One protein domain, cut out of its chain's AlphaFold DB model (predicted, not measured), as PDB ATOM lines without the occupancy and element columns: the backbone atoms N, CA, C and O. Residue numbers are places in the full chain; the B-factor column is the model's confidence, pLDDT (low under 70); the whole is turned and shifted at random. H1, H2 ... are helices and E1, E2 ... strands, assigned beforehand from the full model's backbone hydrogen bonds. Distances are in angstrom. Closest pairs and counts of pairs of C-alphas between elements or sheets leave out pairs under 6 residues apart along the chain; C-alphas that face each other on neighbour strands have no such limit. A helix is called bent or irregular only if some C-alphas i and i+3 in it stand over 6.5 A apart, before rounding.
ATOM      1  N   ALA A   2      21.708 -34.040  35.062       51.59
ATOM      2  CA  ALA A   2      21.505 -34.100  36.510       51.59
ATOM      3  C   ALA A   2      22.288 -32.961  37.183       51.59
ATOM      4  O   ALA A   2      23.452 -32.752  36.853       51.59
ATOM      5  N   GLN A   3      21.643 -32.215  38.080       57.09
ATOM      6  CA  GLN A   3      22.302 -31.161  38.854       57.09
ATOM      7  C   GLN A   3      23.408 -31.781  39.734       57.09
ATOM      8  O   GLN A   3      23.159 -32.845  40.315       57.09
ATOM      9  N   PRO A   4      24.610 -31.174  39.838       60.06
ATOM     10  CA  PRO A   4      25.667 -31.670  40.714       60.06
ATOM     11  C   PRO A   4      25.163 -31.723  42.153       60.06
ATOM     12  O   PRO A   4      24.743 -30.712  42.708       60.06
ATOM     13  N   LYS A   5      25.180 -32.909  42.761       78.31
ATOM     14  CA  LYS A   5      24.615 -33.119  44.102       78.31
ATOM     15  C   LYS A   5      25.639 -32.897  45.209       78.31
ATOM     16  O   LYS A   5      25.254 -32.623  46.339       78.31
ATOM     17  N   LEU A   6      26.930 -33.028  44.899       90.44
ATOM     18  CA  LEU A   6      28.009 -32.985  45.883       90.44
ATOM     19  C   LEU A   6      29.016 -31.890  45.542       90.44
ATOM     20  O   LEU A   6      29.421 -31.742  44.391       90.44
ATOM     21  N   LEU A   7      29.455 -31.162  46.564       93.56
ATOM     22  CA  LEU A   7      30.552 -30.206  46.491       93.56
ATOM     23  C   LEU A   7      31.722 -30.730  47.324       93.56
ATOM     24  O   LEU A   7      31.571 -30.972  48.520       93.56
ATOM     25  N   ILE A   8      32.893 -30.866  46.705       96.00
ATOM     26  CA  ILE A   8      34.149 -31.124  47.414       96.00
ATOM     27  C   ILE A   8      34.927 -29.816  47.492       96.00
ATOM     28  O   ILE A   8      35.278 -29.241  46.464       96.00
ATOM     29  N   VAL A   9      35.225 -29.365  48.710       97.56
ATOM     30  CA  VAL A   9      36.062 -28.184  48.947       97.56
ATOM     31  C   VAL A   9      37.438 -28.637  49.416       97.56
ATOM     32  O   VAL A   9      37.588 -29.139  50.530       97.56
ATOM     33  N   PHE A  10      38.452 -28.465  48.573       98.00
ATOM     34  CA  PHE A  10      39.821 -28.819  48.932       98.00
ATOM     35  C   PHE A  10      40.531 -27.678  49.657       98.00
ATOM     36  O   PHE A  10      40.539 -26.533  49.207       98.00
ATOM     37  N   ASP A  11      41.204 -28.015  50.751       97.19
ATOM     38  CA  ASP A  11      42.284 -27.190  51.283       97.19
ATOM     39  C   ASP A  11      43.591 -27.429  50.507       97.19
ATOM     40  O   ASP A  11      43.742 -28.449  49.842       97.19
ATOM     41  N   LEU A  12      44.548 -26.498  50.574       96.50
ATOM     42  CA  LEU A  12      45.810 -26.600  49.829       96.50
ATOM     43  C   LEU A  12      46.976 -27.093  50.694       96.50
ATOM     44  O   LEU A  12      47.373 -28.255  50.589       96.50
ATOM     45  N   ASN A  13      47.558 -26.211  51.511       94.56
ATOM     46  CA  ASN A  13      48.790 -26.513  52.249       94.56
ATOM     47  C   ASN A  13      48.496 -27.450  53.422       94.56
ATOM     48  O   ASN A  13      47.617 -27.160  54.222       94.56
ATOM     49  N   GLY A  14      49.249 -28.542  53.531       93.06
ATOM     50  CA  GLY A  14      49.001 -29.616  54.494       93.06
ATOM     51  C   GLY A  14      47.927 -30.615  54.040       93.06
ATOM     52  O   GLY A  14      47.753 -31.649  54.682       93.06
ATOM     53  N   THR A  15      47.243 -30.355  52.915       97.00
ATOM     54  CA  THR A  15      46.177 -31.220  52.385       97.00
ATOM     55  C   THR A  15      46.520 -31.787  51.012       97.00
ATOM     56  O   THR A  15      46.705 -32.998  50.902       97.00
ATOM     57  N   LEU A  16      46.612 -30.948  49.973       97.88
ATOM     58  CA  LEU A  16      46.964 -31.366  48.607       97.88
ATOM     59  C   LEU A  16      48.443 -31.154  48.288       97.88
ATOM     60  O   LEU A  16      48.982 -31.812  47.400       97.88
ATOM     61  N   LEU A  17      49.110 -30.257  49.010       97.12
ATOM     62  CA  LEU A  17      50.541 -30.038  48.876       97.12
ATOM     63  C   LEU A  17      51.182 -29.626  50.195       97.12
ATOM     64  O   LEU A  17      50.512 -29.157  51.110       97.12
ATOM     65  N   PRO A  52      51.265 -37.402  47.220       95.44
ATOM     66  CA  PRO A  52      51.239 -38.591  46.376       95.44
ATOM     67  C   PRO A  52      49.816 -38.926  45.917       95.44
ATOM     68  O   PRO A  52      48.867 -38.795  46.689       95.44
ATOM     69  N   HIS A  53      49.688 -39.345  44.658       96.75
ATOM     70  CA  HIS A  53      48.421 -39.661  43.988       96.75
ATOM     71  C   HIS A  53      47.439 -38.492  43.797       96.75
ATOM     72  O   HIS A  53      46.265 -38.708  43.488       96.75
ATOM     73  N   LEU A  54      47.896 -37.242  43.955       97.19
ATOM     74  CA  LEU A  54      47.044 -36.072  43.734       97.19
ATOM     75  C   LEU A  54      46.481 -36.027  42.309       97.19
ATOM     76  O   LEU A  54      45.298 -35.761  42.130       97.19
ATOM     77  N   ASN A  55      47.302 -36.289  41.293       96.00
ATOM     78  CA  ASN A  55      46.863 -36.190  39.899       96.00
ATOM     79  C   ASN A  55      45.775 -37.221  39.573       96.00
ATOM     80  O   ASN A  55      44.815 -36.910  38.871       96.00
ATOM     81  N   GLU A  56      45.905 -38.432  40.106       98.06
ATOM     82  CA  GLU A  56      44.935 -39.515  39.992       98.06
ATOM     83  C   GLU A  56      43.632 -39.160  40.710       98.06
ATOM     84  O   GLU A  56      42.561 -39.316  40.123       98.06
ATOM     85  N   LEU A  57      43.720 -38.608  41.927       97.56
ATOM     86  CA  LEU A  57      42.563 -38.107  42.669       97.56
ATOM     87  C   LEU A  57      41.825 -37.024  41.875       97.56
ATOM     88  O   LEU A  57      40.625 -37.147  41.643       97.56
ATOM     89  N   ILE A  58      42.529 -35.981  41.424       97.06
ATOM     90  CA  ILE A  58      41.905 -34.882  40.679       97.06
ATOM     91  C   ILE A  58      41.283 -35.403  39.384       97.06
ATOM     92  O   ILE A  58      40.132 -35.077  39.103       97.06
ATOM     93  N   ARG A  59      41.986 -36.261  38.631       96.44
ATOM     94  CA  ARG A  59      41.453 -36.883  37.410       96.44
ATOM     95  C   ARG A  59      40.171 -37.666  37.683       96.44
ATOM     96  O   ARG A  59      39.228 -37.546  36.908       96.44
ATOM     97  N   PHE A  60      40.135 -38.445  38.760       97.00
ATOM     98  CA  PHE A  60      38.952 -39.205  39.143       97.00
ATOM     99  C   PHE A  60      37.776 -38.284  39.481       97.00
ATOM    100  O   PHE A  60      36.679 -38.488  38.964       97.00
ATOM    101  N   VAL A  61      38.003 -37.252  40.303       96.00
ATOM    102  CA  VAL A  61      36.938 -36.353  40.772       96.00
ATOM    103  C   VAL A  61      36.349 -35.531  39.623       96.00
ATOM    104  O   VAL A  61      35.129 -35.470  39.501       96.00
ATOM    105  N   VAL A  62      37.173 -34.961  38.734       94.88
ATOM    106  CA  VAL A  62      36.670 -34.138  37.607       94.88
ATOM    107  C   VAL A  62      35.883 -34.941  36.566       94.88
ATOM    108  O   VAL A  62      35.179 -34.358  35.746       94.88
ATOM    109  N   GLN A  63      36.009 -36.270  36.571       95.25
ATOM    110  CA  GLN A  63      35.239 -37.162  35.701       95.25
ATOM    111  C   GLN A  63      33.858 -37.508  36.276       95.25
ATOM    112  O   GLN A  63      33.048 -38.102  35.566       95.25
ATOM    113  N   GLN A  64      33.568 -37.145  37.531       95.12
ATOM    114  CA  GLN A  64      32.286 -37.448  38.158       95.12
ATOM    115  C   GLN A  64      31.248 -36.371  37.816       95.12
ATOM    116  O   GLN A  64      31.355 -35.245  38.297       95.12
ATOM    117  N   PRO A  65      30.184 -36.693  37.057       91.12
ATOM    118  CA  PRO A  65      29.222 -35.692  36.582       91.12
ATOM    119  C   PRO A  65      28.354 -35.077  37.693       91.12
ATOM    120  O   PRO A  65      27.610 -34.137  37.441       91.12
ATOM    121  N   HIS A  66      28.408 -35.624  38.908       90.44
ATOM    122  CA  HIS A  66      27.610 -35.200  40.057       90.44
ATOM    123  C   HIS A  66      28.436 -34.471  41.130       90.44
ATOM    124  O   HIS A  66      27.883 -34.153  42.186       90.44
ATOM    125  N   ILE A  67      29.730 -34.234  40.874       93.38
ATOM    126  CA  ILE A  67      30.646 -33.570  41.803       93.38
ATOM    127  C   ILE A  67      31.087 -32.224  41.233       93.38
ATOM    128  O   ILE A  67      31.587 -32.139  40.114       93.38
ATOM    129  N   THR A  68      30.969 -31.190  42.058       93.75
ATOM    130  CA  THR A  68      31.592 -29.886  41.849       93.75
ATOM    131  C   THR A  68      32.813 -29.748  42.756       93.75
ATOM    132  O   THR A  68      32.815 -30.248  43.882       93.75
ATOM    133  N   ILE A  69      33.859 -29.068  42.279       95.88
ATOM    134  CA  ILE A  69      35.093 -28.846  43.038       95.88
ATOM    135  C   ILE A  69      35.240 -27.360  43.358       95.88
ATOM    136  O   ILE A  69      35.281 -26.526  42.457       95.88
ATOM    137  N   GLY A  70      35.389 -27.046  44.639       97.25
ATOM    138  CA  GLY A  70      35.854 -25.753  45.126       97.25
ATOM    139  C   GLY A  70      37.214 -25.887  45.803       97.25
ATOM    140  O   GLY A  70      37.627 -26.974  46.214       97.25
ATOM    141  N   VAL A  71      37.917 -24.770  45.953       98.31
ATOM    142  CA  VAL A  71      39.134 -24.696  46.766       98.31
ATOM    143  C   VAL A  71      38.953 -23.625  47.820       98.31
ATOM    144  O   VAL A  71      38.490 -22.533  47.515       98.31
ATOM    145  N   TRP A  72      39.337 -23.922  49.057       98.12
ATOM    146  CA  TRP A  72      39.345 -22.952  50.142       98.12
ATOM    147  C   TRP A  72      40.635 -23.086  50.933       98.12
ATOM    148  O   TRP A  72      40.853 -24.084  51.615       98.12
ATOM    149  N   THR A  73      41.499 -22.078  50.862       96.38
ATOM    150  CA  THR A  73      42.815 -22.061  51.511       96.38
ATOM    151  C   THR A  73      42.933 -20.914  52.507       96.38
ATOM    152  O   THR A  73      42.313 -19.870  52.354       96.38
ATOM    153  N   SER A  74      43.779 -21.081  53.520       94.25
ATOM    154  CA  SER A  74      44.125 -20.021  54.477       94.25
ATOM    155  C   SER A  74      45.223 -19.073  53.966       94.25
ATOM    156  O   SER A  74      45.781 -18.294  54.744       94.25
ATOM    157  N   ALA A  75      45.583 -19.153  52.682       93.25
ATOM    158  CA  ALA A  75      46.526 -18.246  52.036       93.25
ATOM    159  C   ALA A  75      45.850 -16.925  51.630       93.25
ATOM    160  O   ALA A  75      44.668 -16.911  51.322       93.25
ATOM    161  N   GLU A  76      46.614 -15.831  51.575       92.88
ATOM    162  CA  GLU A  76      46.144 -14.548  51.019       92.88
ATOM    163  C   GLU A  76      45.723 -14.677  49.545       92.88
ATOM    164  O   GLU A  76      46.330 -15.466  48.810       92.88
ATOM    165  N   ALA A  77      44.785 -13.841  49.088       91.50
ATOM    166  CA  ALA A  77      44.172 -13.910  47.753       91.50
ATOM    167  C   ALA A  77      45.159 -14.129  46.584       91.50
ATOM    168  O   ALA A  77      44.996 -15.098  45.834       91.50
ATOM    169  N   PRO A  78      46.264 -13.357  46.447       90.38
ATOM    170  CA  PRO A  78      47.185 -13.540  45.321       90.38
ATOM    171  C   PRO A  78      47.901 -14.897  45.339       90.38
ATOM    172  O   PRO A  78      48.354 -15.391  44.307       90.38
ATOM    173  N   ASN A  79      48.052 -15.489  46.525       93.62
ATOM    174  CA  ASN A  79      48.654 -16.805  46.686       93.62
ATOM    175  C   ASN A  79      47.630 -17.911  46.460       93.62
ATOM    176  O   ASN A  79      47.996 -18.939  45.899       93.62
ATOM    177  N   ALA A  80      46.387 -17.721  46.903       96.50
ATOM    178  CA  ALA A  80      45.333 -18.721  46.806       96.50
ATOM    179  C   ALA A  80      45.076 -19.124  45.353       96.50
ATOM    180  O   ALA A  80      45.238 -20.294  45.003       96.50
ATOM    181  N   GLN A  81      44.796 -18.142  44.494       96.94
ATOM    182  CA  GLN A  81      44.565 -18.359  43.068       96.94
ATOM    183  C   GLN A  81      45.758 -19.070  42.418       96.94
ATOM    184  O   GLN A  81      45.631 -20.155  41.850       96.94
ATOM    185  N   ARG A  82      46.959 -18.498  42.577       96.88
ATOM    186  CA  ARG A  82      48.147 -19.000  41.888       96.88
ATOM    187  C   ARG A  82      48.586 -20.381  42.373       96.88
ATOM    188  O   ARG A  82      49.044 -21.190  41.571       96.88
ATOM    189  N   LEU A  83      48.477 -20.663  43.671       97.19
ATOM    190  CA  LEU A  83      48.764 -21.999  44.193       97.19
ATOM    191  C   LEU A  83      47.760 -23.013  43.661       97.19
ATOM    192  O   LEU A  83      48.175 -24.110  43.301       97.19
ATOM    193  N   THR A  84      46.484 -22.647  43.560       98.00
ATOM    194  CA  THR A  84      45.455 -23.535  43.014       98.00
ATOM    195  C   THR A  84      45.745 -23.882  41.556       98.00
ATOM    196  O   THR A  84      45.800 -25.062  41.216       98.00
ATOM    197  N   GLU A  85      46.045 -22.887  40.717       97.81
ATOM    198  CA  GLU A  85      46.433 -23.093  39.313       97.81
ATOM    199  C   GLU A  85      47.626 -24.045  39.167       97.81
ATOM    200  O   GLU A  85      47.601 -24.961  38.351       97.81
ATOM    201  N   LEU A  86      48.676 -23.848  39.971       97.62
ATOM    202  CA  LEU A  86      49.878 -24.685  39.921       97.62
ATOM    203  C   LEU A  86      49.632 -26.103  40.458       97.62
ATOM    204  O   LEU A  86      50.246 -27.049  39.974       97.62
ATOM    205  N   THR A  87      48.742 -26.250  41.441       97.75
ATOM    206  CA  THR A  87      48.418 -27.536  42.082       97.75
ATOM    207  C   THR A  87      47.529 -28.401  41.197       97.75
ATOM    208  O   THR A  87      47.777 -29.593  41.056       97.75
ATOM    209  N   PHE A  88      46.504 -27.802  40.586       97.75
ATOM    210  CA  PHE A  88      45.547 -28.502  39.727       97.75
ATOM    211  C   PHE A  88      46.009 -28.573  38.264       97.75
ATOM    212  O   PHE A  88      45.514 -29.401  37.495       97.75
ATOM    213  N   GLY A  89      46.943 -27.709  37.851       96.50
ATOM    214  CA  GLY A  89      47.451 -27.663  36.485       96.50
ATOM    215  C   GLY A  89      46.317 -27.506  35.461       96.50
ATOM    216  O   GLY A  89      45.413 -26.692  35.663       96.50
ATOM    217  N   PRO A  90      46.292 -28.300  34.374       96.62
ATOM    218  CA  PRO A  90      45.220 -28.245  33.375       96.62
ATOM    219  C   PRO A  90      43.811 -28.509  33.925       96.62
ATOM    220  O   PRO A  90      42.833 -28.098  33.299       96.62
ATOM    221  N   ALA A  91      43.690 -29.189  35.070       97.31
ATOM    222  CA  ALA A  91      42.403 -29.453  35.702       97.31
ATOM    223  C   ALA A  91      41.832 -28.227  36.432       97.31
ATOM    224  O   ALA A  91      40.669 -28.253  36.821       97.31
ATOM    225  N   PHE A  92      42.601 -27.139  36.571       97.88
ATOM    226  CA  PHE A  92      42.153 -25.907  37.222       97.88
ATOM    227  C   PHE A  92      40.862 -25.339  36.616       97.88
ATOM    228  O   PHE A  92      40.011 -24.838  37.340       97.88
ATOM    229  N   LYS A  93      40.653 -25.509  35.305       97.00
ATOM    230  CA  LYS A  93      39.413 -25.110  34.612       97.00
ATOM    231  C   LYS A  93      38.135 -25.789  35.137       97.00
ATOM    232  O   LYS A  93      37.045 -25.372  34.766       97.00
ATOM    233  N   HIS A  94      38.265 -26.857  35.929       96.38
ATOM    234  CA  HIS A  94      37.154 -27.567  36.570       96.38
ATOM    235  C   HIS A  94      36.914 -27.121  38.023       96.38
ATOM    236  O   HIS A  94      35.990 -27.620  38.660       96.38
ATOM    237  N   VAL A  95      37.737 -26.215  38.560       97.06
ATOM    238  CA  VAL A  95      37.535 -25.616  39.883       97.06
ATOM    239  C   VAL A  95      36.526 -24.479  39.746       97.06
ATOM    240  O   VAL A  95      36.773 -23.515  39.025       97.06
ATOM    241  N   SER A  96      35.385 -24.588  40.425       95.19
ATOM    242  CA  SER A  96      34.285 -23.622  40.321       95.19
ATOM    243  C   SER A  96      34.556 -22.314  41.051       95.19
ATOM    244  O   SER A  96      34.110 -21.266  40.599       95.19
ATOM    245  N   PHE A  97      35.287 -22.360  42.163       96.31
ATOM    246  CA  PHE A  97      35.665 -21.174  42.923       96.31
ATOM    247  C   PHE A  97      36.940 -21.410  43.733       96.31
ATOM    248  O   PHE A  97      37.279 -22.545  44.086       96.31
ATOM    249  N   VAL A  98      37.621 -20.312  44.065       97.81
ATOM    250  CA  VAL A  98      38.772 -20.287  44.971       97.81
ATOM    251  C   VAL A  98      38.490 -19.276  46.073       97.81
ATOM    252  O   VAL A  98      38.432 -18.078  45.822       97.81
ATOM    253  N   MET A  99      38.333 -19.765  47.298       97.81
ATOM    254  CA  MET A  99      38.215 -18.959  48.506       97.81
ATOM    255  C   MET A  99      39.579 -18.862  49.187       97.81
ATOM    256  O   MET A  99      40.282 -19.859  49.396       97.81
ATOM    257  N   ASP A 100      39.962 -17.644  49.536       96.75
ATOM    258  CA  ASP A 100      41.206 -17.343  50.234       96.75
ATOM    259  C   ASP A 100      40.967 -17.036  51.722       96.75
ATOM    260  O   ASP A 100      39.871 -17.227  52.260       96.75
ATOM    261  N   ARG A 101      42.015 -16.574  52.409       95.00
ATOM    262  CA  ARG A 101      41.976 -16.221  53.831       95.00
ATOM    263  C   ARG A 101      40.861 -15.238  54.196       95.00
ATOM    264  O   ARG A 101      40.365 -15.336  55.312       95.00
ATOM    265  N   SER A 102      40.477 -14.319  53.311       94.19
ATOM    266  CA  SER A 102      39.432 -13.319  53.575       94.19
ATOM    267  C   SER A 102      38.057 -13.934  53.851       94.19
ATOM    268  O   SER A 102      37.232 -13.311  54.514       94.19
ATOM    269  N   TYR A 103      37.829 -15.175  53.415       94.50
ATOM    270  CA  TYR A 103      36.604 -15.910  53.712       94.50
ATOM    271  C   TYR A 103      36.657 -16.645  55.053       94.50
ATOM    272  O   TYR A 103      35.617 -17.079  55.545       94.50
ATOM    273  N   CYS A 104      37.832 -16.811  55.661       93.19
ATOM    274  CA  CYS A 104      37.952 -17.485  56.947       93.19
ATOM    275  C   CYS A 104      37.511 -16.582  58.104       93.19
ATOM    276  O   CYS A 104      37.781 -15.385  58.107       93.19
ATOM    277  N   ASP A 105      36.916 -17.182  59.132       90.31
ATOM    278  CA  ASP A 105      36.636 -16.502  60.396       90.31
ATOM    279  C   ASP A 105      37.771 -16.707  61.391       90.31
ATOM    280  O   ASP A 105      38.488 -17.710  61.355       90.31
ATOM    281  N   HIS A 106      37.920 -15.779  62.329       84.25
ATOM    282  CA  HIS A 106      38.780 -16.006  63.482       84.25
ATOM    283  C   HIS A 106      38.117 -17.007  64.428       84.25
ATOM    284  O   HIS A 106      36.956 -16.843  64.802       84.25
ATOM    285  N   ALA A 107      38.860 -18.036  64.836       77.56
ATOM    286  CA  ALA A 107      38.341 -18.993  65.801       77.56
ATOM    287  C   ALA A 107      38.004 -18.287  67.129       77.56
ATOM    288  O   ALA A 107      38.815 -17.489  67.614       77.56
ATOM    289  N   PRO A 108      36.868 -18.614  67.773       69.50
ATOM    290  CA  PRO A 108      36.415 -17.974  69.011       69.50
ATOM    291  C   PRO A 108      37.217 -18.408  70.256       69.50
ATOM    292  O   PRO A 108      36.732 -18.340  71.382       69.50
ATOM    293  N   THR A 109      38.462 -18.855  70.084       60.12
ATOM    294  CA  THR A 109      39.380 -19.177  71.182       60.12
ATOM    295  C   THR A 109      40.220 -17.942  71.502       60.12
ATOM    296  O   THR A 109      40.903 -17.425  70.617       60.12
ATOM    297  N   GLY A 110      40.123 -17.461  72.746       52.75
ATOM    298  CA  GLY A 110      40.539 -16.133  73.213       52.75
ATOM    299  C   GLY A 110      41.919 -15.599  72.791       52.75
ATOM    300  O   GLY A 110      42.821 -16.328  72.396       52.75
ATOM    301  N   VAL A 111      42.022 -14.267  72.890       51.34
ATOM    302  CA  VAL A 111      43.195 -13.372  72.802       51.34
ATOM    303  C   VAL A 111      44.438 -13.993  72.131       51.34
ATOM    304  O   VAL A 111      45.306 -14.543  72.803       51.34
ATOM    305  N   LYS A 112      44.557 -13.792  70.805       53.09
ATOM    306  CA  LYS A 112      45.691 -14.147  69.908       53.09
ATOM    307  C   LYS A 112      45.673 -15.529  69.241       53.09
ATOM    308  O   LYS A 112      46.738 -16.034  68.882       53.09
ATOM    309  N   SER A 113      44.517 -16.142  68.989       55.09
ATOM    310  CA  SER A 113      44.524 -17.323  68.118       55.09
ATOM    311  C   SER A 113      44.705 -16.903  66.646       55.09
ATOM    312  O   SER A 113      43.867 -16.227  66.056       55.09
ATOM    313  N   HIS A 114      45.819 -17.307  66.028       65.31
ATOM    314  CA  HIS A 114      46.001 -17.278  64.565       65.31
ATOM    315  C   HIS A 114      45.171 -18.374  63.863       65.31
ATOM    316  O   HIS A 114      45.394 -18.680  62.692       65.31
ATOM    317  N   ASN A 115      44.238 -18.987  64.593       77.62
ATOM    318  CA  ASN A 115      43.417 -20.080  64.124       77.62
ATOM    319  C   ASN A 115      42.287 -19.510  63.276       77.62
ATOM    320  O   ASN A 115      41.526 -18.645  63.714       77.62
ATOM    321  N   LEU A 116      42.209 -20.006  62.049       86.88
ATOM    322  CA  LEU A 116      41.211 -19.616  61.072       86.88
ATOM    323  C   LEU A 116      40.212 -20.757  60.906       86.88
ATOM    324  O   LEU A 116      40.610 -21.910  60.733       86.88
ATOM    325  N   LEU A 117      38.929 -20.425  60.950       91.44
ATOM    326  CA  LEU A 117      37.824 -21.335  60.695       91.44
ATOM    327  C   LEU A 117      37.316 -21.142  59.272       91.44
ATOM    328  O   LEU A 117      37.247 -20.024  58.765       91.44
ATOM    329  N   LYS A 118      36.939 -22.249  58.640       94.31
ATOM    330  CA  LYS A 118      36.265 -22.255  57.343       94.31
ATOM    331  C   LYS A 118      34.803 -22.595  57.581       94.31
ATOM    332  O   LYS A 118      34.444 -23.770  57.624       94.31
ATOM    333  N   ASP A 119      33.992 -21.571  57.817       93.50
ATOM    334  CA  ASP A 119      32.553 -21.748  57.991       93.50
ATOM    335  C   ASP A 119      31.890 -22.050  56.640       93.50
ATOM    336  O   ASP A 119      31.626 -21.162  55.829       93.50
ATOM    337  N   VAL A 120      31.619 -23.332  56.397       93.38
ATOM    338  CA  VAL A 120      30.991 -23.821  55.161       93.38
ATOM    339  C   VAL A 120      29.624 -23.197  54.883       93.38
ATOM    340  O   VAL A 120      29.202 -23.192  53.726       93.38
ATOM    341  N   SER A 121      28.963 -22.608  55.887       92.38
ATOM    342  CA  SER A 121      27.703 -21.893  55.683       92.38
ATOM    343  C   SER A 121      27.840 -20.698  54.741       92.38
ATOM    344  O   SER A 121      26.903 -20.412  53.998       92.38
ATOM    345  N   LYS A 122      29.034 -20.091  54.659       94.50
ATOM    346  CA  LYS A 122      29.338 -19.004  53.718       94.50
ATOM    347  C   LYS A 122      29.184 -19.421  52.264       94.50
ATOM    348  O   LYS A 122      28.811 -18.600  51.439       94.50
ATOM    349  N   ILE A 123      29.449 -20.689  51.950       94.69
ATOM    350  CA  ILE A 123      29.210 -21.222  50.606       94.69
ATOM    351  C   ILE A 123      27.707 -21.351  50.376       94.69
ATOM    352  O   ILE A 123      27.219 -20.989  49.314       94.69
ATOM    353  N   TRP A 124      26.959 -21.854  51.361       91.56
ATOM    354  CA  TRP A 124      25.521 -22.076  51.208       91.56
ATOM    355  C   TRP A 124      24.740 -20.777  51.017       91.56
ATOM    356  O   TRP A 124      23.786 -20.770  50.243       91.56
ATOM    357  N   SER A 125      25.145 -19.707  51.705       90.94
ATOM    358  CA  SER A 125      24.477 -18.403  51.686       90.94
ATOM    359  C   SER A 125      24.899 -17.477  50.543       90.94
ATOM    360  O   SER A 125      24.274 -16.438  50.356       90.94
ATOM    361  N   ASP A 126      25.975 -17.794  49.824       91.56
ATOM    362  CA  ASP A 126      26.500 -16.948  48.752       91.56
ATOM    363  C   ASP A 126      25.950 -17.415  47.397       91.56
ATOM    364  O   ASP A 126      26.312 -18.480  46.903       91.56
ATOM    365  N   GLU A 127      25.078 -16.615  46.779       89.50
ATOM    366  CA  GLU A 127      24.472 -16.933  45.477       89.50
ATOM    367  C   GLU A 127      25.493 -17.022  44.335       89.50
ATOM    368  O   GLU A 127      25.243 -17.703  43.338       89.50
ATOM    369  N   THR A 128      26.647 -16.360  44.464       90.50
ATOM    370  CA  THR A 128      27.720 -16.428  43.464       90.50
ATOM    371  C   THR A 128      28.457 -17.760  43.541       90.50
ATOM    372  O   THR A 128      28.815 -18.327  42.509       90.50
ATOM    373  N   LEU A 129      28.642 -18.285  44.757       90.56
ATOM    374  CA  LEU A 129      29.297 -19.567  44.990       90.56
ATOM    375  C   LEU A 129      28.327 -20.732  44.801       90.56
ATOM    376  O   LEU A 129      28.718 -21.731  44.210       90.56
ATOM    377  N   ASN A 130      27.082 -20.600  45.263       90.88
ATOM    378  CA  ASN A 130      26.034 -21.622  45.290       90.88
ATOM    379  C   ASN A 130      24.767 -21.155  44.548       90.88
ATOM    380  O   ASN A 130      23.703 -20.976  45.158       90.88
ATOM    381  N   PRO A 131      24.848 -20.958  43.221       83.62
ATOM    382  CA  PRO A 131      23.716 -20.479  42.444       83.62
ATOM    383  C   PRO A 131      22.546 -21.458  42.551       83.62
ATOM    384  O   PRO A 131      22.710 -22.663  42.367       83.62
ATOM    385  N   ASN A 132      21.345 -20.934  42.807       83.00
ATOM    386  CA  ASN A 132      20.109 -21.701  43.022       83.00
ATOM    387  C   ASN A 132      20.071 -22.541  44.315       83.00
ATOM    388  O   ASN A 132      19.180 -23.380  44.475       83.00
ATOM    389  N   GLY A 133      21.008 -22.333  45.247       84.75
ATOM    390  CA  GLY A 133      20.983 -22.996  46.551       84.75
ATOM    391  C   GLY A 133      21.079 -24.520  46.443       84.75
ATOM    392  O   GLY A 133      20.306 -25.236  47.088       84.75
ATOM    393  N   VAL A 134      21.962 -25.010  45.570       85.56
ATOM    394  CA  VAL A 134      22.153 -26.440  45.283       85.56
ATOM    395  C   VAL A 134      22.735 -27.175  46.493       85.56
ATOM    396  O   VAL A 134      22.339 -28.308  46.763       85.56
ATOM    397  N   TRP A 135      23.628 -26.529  47.246       89.00
ATOM    398  CA  TRP A 135      24.250 -27.095  48.446       89.00
ATOM    399  C   TRP A 135      23.703 -26.458  49.727       89.00
ATOM    400  O   TRP A 135      23.573 -25.238  49.814       89.00
ATOM    401  N   SER A 136      23.410 -27.285  50.731       84.94
ATOM    402  CA  SER A 136      22.918 -26.870  52.050       84.94
ATOM    403  C   SER A 136      23.241 -27.920  53.119       84.94
ATOM    404  O   SER A 136      23.562 -29.061  52.791       84.94
ATOM    405  N   ASN A 137      23.121 -27.559  54.400       79.25
ATOM    406  CA  ASN A 137      23.147 -28.507  55.528       79.25
ATOM    407  C   ASN A 137      21.822 -29.244  55.762       79.25
ATOM    408  O   ASN A 137      21.788 -30.187  56.547       79.25
ATOM    409  N   VAL A 138      20.735 -28.794  55.137       73.44
ATOM    410  CA  VAL A 138      19.418 -29.426  55.246       73.44
ATOM    411  C   VAL A 138      19.211 -30.340  54.045       73.44
ATOM    412  O   VAL A 138      19.430 -29.912  52.907       73.44
TER     413      VAL A 138
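What this domain is: This is residues 2 to 17 and 52 to 138 of the 144 residues of the protein "FCP1 homology domain-containing protein" of Batrachochytrium dendrobatidis (strain JAM81 / FGSC 10211) (UniProt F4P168). A small sheet of three parallel strands, E1, E2 and E3, has the kinked helix H2 covering one face over E2 and E3, while H1 touches the far part of H2 and only grazes the sheet. On the side of the sheet away from H2 lie the short helix H3 and a winding tail, residues 126 to 138, and a long loop, residues 100 to 120, reaches away from the sheet to a far tip at Val 111. The printed part has 103 residues with three named helices and three named strands, in the order E1, H1, E2, H2, E3, H3, and the sheet runs E1, E2, E3. The class is mixed, helices and strands, with 48 residues, under half of those printed, in named elements. The whole is compact, with a radius of gyration of the C-alphas of 14.4 A, and spans 45 by 34 by 21 A.

How they stand to each other: In the sheet, E2, residues 67 to 72, is the inner strand, and E1, residues 6 to 10, and E3, residues 95 to 99, are the edge strands. E1 and E2 are parallel, with 29 degrees between their directions; N 8 and O 68 are 2.9 A apart and N 70 and O 8 2.9 A, within hydrogen-bond range. E2 and E3 are parallel at 25 degrees; N 96 and O 69 are 2.8 A apart and N 71 and O 97 3.0 A, within hydrogen-bond range. H2, residues 77 to 94, is on the sheet, over E2 and E3 at a height over the sheet of 9.0 A. It runs along the strands, at 13 degrees to E3 on the local plane, and the closest C-alphas of H2 and E3 are those of Gln 81 and Val 98, 6.4 A apart. Sheet and H2 make two layers, with a helix on one face of the sheet. E2, H2 and E3 form a strand-helix-strand unit, two parallel neighbour strands with a helix between them, and its crossover is right-handed. H2 is irregular, with C-alphas 87 and 90 9.3 A apart, and has a kink of 109 degrees near residue 88. H1, residues 54 to 62, is on the sheet but only grazes it, with residues 58 to 62. H1 touches residues 88 to 94 of H2; their closest C-alphas are those of Val 62 and His 94, 6.7 A apart. These two helices run the same way at a steep tilt of 69 degrees, only just short of about perpendicular. H3, residues 121 to 125, is only just not on the sheet, with 4 pairs of C-alphas within 10 A, and is apart from H1, H2, E1 and E2. Every O i to N i+4 pair is within hydrogen-bond range in H1 and H3, and 8 of 14 are in H2.

Where its parts are: E1 is 12.9 A long from first to last C-alpha and begins at C-alpha 6, (28.009, -32.985, 45.883). E2 measures 16.1 A and E3 10.9 A. H1 measures 12.2 A. H2 measures 19.0 A, from C-alpha 77 at (44.172, -13.910, 47.753) to C-alpha 94. H3 measures 6.2 A and ends at C-alpha 125, (24.477, -18.403, 51.686).

The domain as a whole: The two C-alphas farthest apart are those of Ala 2 and Val 111, 47.1 A. Residues 18 to 51 are cut out and not printed, and C-alphas 17 and 52 are 8.9 A apart across the cut, which falls in the link from E1 to H1. The links H1 to E2, E2 to H2 and H2 to E3 are tight. The link from E3 to H3 is long, with 21 residues, and within it residues 105 to 106 pair antiparallel with residues 116 to 117. The mean pLDDT of the printed part is 89.8, and residues 2 to 4 and 108 to 114 are under 70.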